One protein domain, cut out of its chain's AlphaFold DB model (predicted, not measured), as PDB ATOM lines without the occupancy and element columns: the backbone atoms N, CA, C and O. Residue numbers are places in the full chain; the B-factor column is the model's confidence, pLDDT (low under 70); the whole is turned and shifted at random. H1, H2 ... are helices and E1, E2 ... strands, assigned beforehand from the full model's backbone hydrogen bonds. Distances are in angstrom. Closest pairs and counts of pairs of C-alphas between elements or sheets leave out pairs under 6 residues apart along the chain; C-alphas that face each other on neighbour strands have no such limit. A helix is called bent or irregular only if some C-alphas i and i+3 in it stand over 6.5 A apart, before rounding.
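AT A GLANCE: This is residues 6 to 45 of the 56 residues of an uncharacterized protein of Microcystis aeruginosa 11-30S32 (UniProt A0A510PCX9). This is an open, flat U. Helix H2 makes its base, the helix H1 stands at one end of that base, and a small two-stranded hairpin, E1 and E2, rises from the other end, with little contact between the parts and with residues 13 to 19, of which 13 to 14 belong to H1, sticking out. The printed part has 40 residues with two named helices and two named strands, in the order H1, H2, E1, E2 along the chain; the sheet has the order E1 - E2 and is antiparallel, and the class is mixed, helices and strands. The whole is loose, with a radius of gyration of the C-alphas of 11.9 A, and it spans 30 by 21 by 11 A.

HOW THE PARTS SIT: Look first at the hairpin of E1, residues 32 to 35, and E2, residues 41 to 44, where the strands are antiparallel with 163 degrees between their directions. C-alphas 35 and 41, which face each other, are 4.6 A apart, and at the other end C-alphas 32 and 44 face each other at 5.1 A. Across the pair you will find N 34 and O 42 at 2.9 A and N 44 and O 32 at 2.8 A, both within hydrogen-bond range. Next look at H2, residues 20 to 28: its closest C-alphas to E2 are those of Ile 27 and His 43, 6.1 A apart, and 3 pairs of C-alphas of the two are within 8 A. Within 10 A, H2 has 9 pairs of C-alphas with E2 and 3 with E1, made by its residues 23 to 28. H1, residues 6 to 14, is apart from E1 and from E2. H1 and H2 are only just apart, 8.2 A at their closest C-alphas. In H2 every O i to N i+4 pair is within hydrogen-bond range; in H1 it is 3 of 5.

IN THESE COORDINATES: Find C-alpha 32 at (155.765, 136.243, 131.799); from there E1 runs 10.1 A to C-alpha 35. E2 covers 9.7 A and ends at C-alpha 44, at (159.155, 134.942, 128.226). H2 is 12.5 A from C-alpha 20 to C-alpha 28. H1 begins at C-alpha 6, at (163.958, 121.825, 112.750), and is 11.1 A long; it is neither bent nor irregular, but only just: C-alphas 9 and 12 are 6.4 A apart.

THE WHOLE: The two C-alphas farthest apart are those of Pro 16 and Gln 37, at 31.8 A. The printed part has no cut, and the links H1 to H2, H2 to E1 and E1 to E2 are tight. The mean pLDDT of the printed part is 82.7; look for low confidence, under 70, at residues 44 to 45.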
ATOM      1  N   TYR A   6     163.681 120.444 113.155       86.88
ATOM      2  CA  TYR A   6     163.958 121.825 112.750       86.88
ATOM      3  C   TYR A   6     164.662 122.637 113.848       86.88
ATOM      4  O   TYR A   6     165.632 123.338 113.578       86.88
ATOM      5  N   PHE A   7     164.220 122.516 115.103       85.81
ATOM      6  CA  PHE A   7     164.850 123.235 116.207       85.81
ATOM      7  C   PHE A   7     166.302 122.789 116.429       85.81
ATOM      8  O   PHE A   7     167.192 123.622 116.576       85.81
ATOM      9  N   GLN A   8     166.555 121.480 116.412       85.88
ATOM     10  CA  GLN A   8     167.888 120.938 116.669       85.88
ATOM     11  C   GLN A   8     168.861 121.221 115.518       85.88
ATOM     12  O   GLN A   8     169.968 121.690 115.754       85.88
ATOM     13  N   GLU A   9     168.436 120.977 114.281       91.19
ATOM     14  CA  GLU A   9     169.320 121.021 113.114       91.19
ATOM     15  C   GLU A   9     169.442 122.415 112.496       91.19
ATOM     16  O   GLU A   9     170.441 122.710 111.850       91.19
ATOM     17  N   GLN A  10     168.447 123.289 112.675       91.81
ATOM     18  CA  GLN A  10     168.477 124.628 112.078       91.81
ATOM     19  C   GLN A  10     168.672 125.726 113.110       91.81
ATOM     20  O   GLN A  10     169.486 126.623 112.897       91.81
ATOM     21  N   VAL A  11     167.925 125.691 114.216       87.94
ATOM     22  CA  VAL A  11     167.936 126.802 115.179       87.94
ATOM     23  C   VAL A  11     169.197 126.764 116.033       87.94
ATOM     24  O   VAL A  11     169.907 127.766 116.077       87.94
ATOM     25  N   LEU A  12     169.512 125.623 116.655       87.12
ATOM     26  CA  LEU A  12     170.723 125.492 117.478       87.12
ATOM     27  C   LEU A  12     172.001 125.631 116.638       87.12
ATOM     28  O   LEU A  12     172.948 126.274 117.075       87.12
ATOM     29  N   LEU A  13     171.996 125.104 115.409       88.19
ATOM     30  CA  LEU A  13     173.137 125.203 114.498       88.19
ATOM     31  C   LEU A  13     173.441 126.659 114.099       88.19
ATOM     32  O   LEU A  13     174.594 127.075 114.100       88.19
ATOM     33  N   LYS A  14     172.410 127.457 113.784       90.62
ATOM     34  CA  LYS A  14     172.568 128.873 113.395       90.62
ATOM     35  C   LYS A  14     172.772 129.812 114.586       90.62
ATOM     36  O   LYS A  14     173.196 130.949 114.400       90.62
ATOM     37  N   ARG A  15     172.426 129.377 115.801       86.62
ATOM     38  CA  ARG A  15     172.494 130.180 117.030       86.62
ATOM     39  C   ARG A  15     173.258 129.412 118.109       86.62
ATOM     40  O   ARG A  15     172.642 128.970 119.076       86.62
ATOM     41  N   PRO A  16     174.589 129.290 117.990       83.56
ATOM     42  CA  PRO A  16     175.404 128.523 118.937       83.56
ATOM     43  C   PRO A  16     175.370 129.073 120.374       83.56
ATOM     44  O   PRO A  16     175.666 128.351 121.321       83.56
ATOM     45  N   TYR A  17     174.965 130.333 120.563       83.69
ATOM     46  CA  TYR A  17     174.733 130.926 121.884       83.69
ATOM     47  C   TYR A  17     173.441 130.438 122.560       83.69
ATOM     48  O   TYR A  17     173.265 130.642 123.760       83.69
ATOM     49  N   LEU A  18     172.512 129.831 121.814       84.50
ATOM     50  CA  LEU A  18     171.243 129.359 122.350       84.50
ATOM     51  C   LEU A  18     171.428 127.979 122.984       84.50
ATOM     52  O   LEU A  18     171.591 126.974 122.294       84.50
ATOM     53  N   LYS A  19     171.356 127.928 124.311       84.31
ATOM     54  CA  LYS A  19     171.453 126.688 125.084       84.31
ATOM     55  C   LYS A  19     170.077 126.047 125.284       84.31
ATOM     56  O   LYS A  19     169.096 126.736 125.569       84.31
ATOM     57  N   ARG A  20     169.987 124.717 125.148       83.00
ATOM     58  CA  ARG A  20     168.715 123.970 125.294       83.00
ATOM     59  C   ARG A  20     168.160 124.074 126.709       83.00
ATOM     60  O   ARG A  20     166.945 124.096 126.896       83.00
ATOM     61  N   GLU A  21     169.059 124.147 127.676       84.75
ATOM     62  CA  GLU A  21     168.796 124.293 129.100       84.75
ATOM     63  C   GLU A  21     168.010 125.580 129.351       84.75
ATOM     64  O   GLU A  21     166.982 125.546 130.018       84.75
ATOM     65  N   TRP A  22     168.398 126.684 128.703       84.19
ATOM     66  CA  TRP A  22     167.693 127.963 128.805       84.19
ATOM     67  C   TRP A  22     166.275 127.891 128.244       84.19
ATOM     68  O   TRP A  22     165.350 128.443 128.838       84.19
ATOM     69  N   CYS A  23     166.073 127.183 127.129       82.75
ATOM     70  CA  CYS A  23     164.735 126.972 126.579       82.75
ATOM     71  C   CYS A  23     163.855 126.154 127.534       82.75
ATOM     72  O   CYS A  23     162.690 126.490 127.730       82.75
ATOM     73  N   GLN A  24     164.405 125.101 128.144       84.19
ATOM     74  CA  GLN A  24     163.675 124.300 129.127       84.19
ATOM     75  C   GLN A  24     163.313 125.131 130.361       84.19
ATOM     76  O   GLN A  24     162.169 125.121 130.810       84.19
ATOM     77  N   GLU A  25     164.271 125.896 130.862       83.19
ATOM     78  CA  GLU A  25     164.111 126.798 131.992       83.19
ATOM     79  C   GLU A  25     163.100 127.923 131.737       83.19
ATOM     80  O   GLU A  25     162.374 128.307 132.655       83.19
ATOM     81  N   ALA A  26     163.019 128.442 130.510       81.00
ATOM     82  CA  ALA A  26     162.028 129.444 130.121       81.00
ATOM     83  C   ALA A  26     160.598 128.883 130.090       81.00
ATOM     84  O   ALA A  26     159.650 129.625 130.331       81.00
ATOM     85  N   ILE A  27     160.440 127.585 129.815       81.62
ATOM     86  CA  ILE A  27     159.141 126.899 129.851       81.62
ATOM     87  C   ILE A  27     158.755 126.541 131.290       81.62
ATOM     88  O   ILE A  27     157.589 126.667 131.653       81.62
ATOM     89  N   GLN A  28     159.715 126.090 132.102       84.50
ATOM     90  CA  GLN A  28     159.464 125.674 133.487       84.50
ATOM     91  C   GLN A  28     159.235 126.859 134.428       84.50
ATOM     92  O   GLN A  28     158.341 126.800 135.265       84.50
ATOM     93  N   ASN A  29     160.019 127.929 134.278       82.50
ATOM     94  CA  ASN A  29     159.962 129.121 135.124       82.50
ATOM     95  C   ASN A  29     159.869 130.388 134.252       82.50
ATOM     96  O   ASN A  29     160.838 131.153 134.155       82.50
ATOM     97  N   PRO A  30     158.740 130.598 133.551       80.31
ATOM     98  CA  PRO A  30     158.514 131.804 132.767       80.31
ATOM     99  C   PRO A  30     158.303 132.998 133.701       80.31
ATOM    100  O   PRO A  30     157.521 132.931 134.643       80.31
ATOM    101  N   VAL A  31     158.948 134.124 133.399       80.62
ATOM    102  CA  VAL A  31     158.695 135.390 134.110       80.62
ATOM    103  C   VAL A  31     157.375 136.001 133.649       80.62
ATOM    104  O   VAL A  31     156.662 136.633 134.421       80.62
ATOM    105  N   ARG A  32     157.026 135.791 132.377       77.50
ATOM    106  CA  ARG A  32     155.765 136.243 131.799       77.50
ATOM    107  C   ARG A  32     155.240 135.201 130.826       77.50
ATOM    108  O   ARG A  32     155.985 134.699 129.983       77.50
ATOM    109  N   ARG A  33     153.950 134.895 130.936       80.56
ATOM    110  CA  ARG A  33     153.226 134.034 130.005       80.56
ATOM    111  C   ARG A  33     152.141 134.857 129.332       80.56
ATOM    112  O   ARG A  33     151.296 135.426 130.010       80.56
ATOM    113  N   GLU A  34     152.165 134.898 128.010       81.38
ATOM    114  CA  GLU A  34     151.132 135.548 127.207       81.38
ATOM    115  C   GLU A  34     150.433 134.507 126.350       81.38
ATOM    116  O   GLU A  34     151.072 133.607 125.801       81.38
ATOM    117  N   ILE A  35     149.116 134.617 126.254       82.81
ATOM    118  CA  ILE A  35     148.301 133.766 125.398       82.81
ATOM    119  C   ILE A  35     147.832 134.657 124.255       82.81
ATOM    120  O   ILE A  35     147.080 135.606 124.468       82.81
ATOM    121  N   GLU A  36     148.329 134.391 123.054       82.69
ATOM    122  CA  GLU A  36     147.857 135.058 121.846       82.69
ATOM    123  C   GLU A  36     146.436 134.575 121.505       82.69
ATOM    124  O   GLU A  36     146.041 133.460 121.851       82.69
ATOM    125  N   GLN A  37     145.663 135.396 120.786       80.88
ATOM    126  CA  GLN A  37     144.272 135.084 120.408       80.88
ATOM    127  C   GLN A  37     144.136 133.804 119.562       80.88
ATOM    128  O   GLN A  37     143.087 133.172 119.562       80.88
ATOM    129  N   ASN A  38     145.207 133.384 118.882       84.69
ATOM    130  CA  ASN A  38     145.285 132.128 118.126       84.69
ATOM    131  C   ASN A  38     145.587 130.894 119.008       84.69
ATOM    132  O   ASN A  38     145.836 129.811 118.484       84.69
ATOM    133  N   GLY A  39     145.629 131.053 120.336       77.50
ATOM    134  CA  GLY A  39     145.960 129.996 121.292       77.50
ATOM    135  C   GLY A  39     147.459 129.736 121.455       77.50
ATOM    136  O   GLY A  39     147.852 128.849 122.218       77.50
ATOM    137  N   ARG A  40     148.327 130.495 120.774       79.38
ATOM    138  CA  ARG A  40     149.777 130.360 120.919       79.38
ATOM    139  C   ARG A  40     150.221 130.948 122.249       79.38
ATOM    140  O   ARG A  40     149.979 132.111 122.554       79.38
ATOM    141  N   ILE A  41     150.920 130.134 123.030       79.12
ATOM    142  CA  ILE A  41     151.436 130.544 124.332       79.12
ATOM    143  C   ILE A  41     152.884 130.989 124.166       79.12
ATOM    144  O   ILE A  41     153.750 130.206 123.766       79.12
ATOM    145  N   ARG A  42     153.155 132.242 124.514       78.88
ATOM    146  CA  ARG A  42     154.501 132.794 124.597       78.88
ATOM    147  C   ARG A  42     154.982 132.723 126.041       78.88
ATOM    148  O   ARG A  42     154.366 133.296 126.936       78.88
ATOM    149  N   HIS A  43     156.101 132.038 126.249       78.62
ATOM    150  CA  HIS A  43     156.812 131.999 127.522       78.62
ATOM    151  C   HIS A  43     158.039 132.906 127.417       78.62
ATOM    152  O   HIS A  43     158.957 132.625 126.648       78.62
ATOM    153  N   CYS A  44     158.041 134.008 128.161       67.69
ATOM    154  CA  CYS A  44     159.155 134.942 128.226       67.69
ATOM    155  C   CYS A  44     159.877 134.773 129.562       67.69
ATOM    156  O   CYS A  44     159.274 134.870 130.632       67.69
ATOM    157  N   ARG A  45     161.191 134.571 129.494       66.19
ATOM    158  CA  ARG A  45     162.089 134.627 130.643       66.19
ATOM    159  C   ARG A  45     163.074 135.765 130.419       66.19
ATOM    160  O   ARG A  45     163.731 135.805 129.385       66.19
TER     161      ARG A  45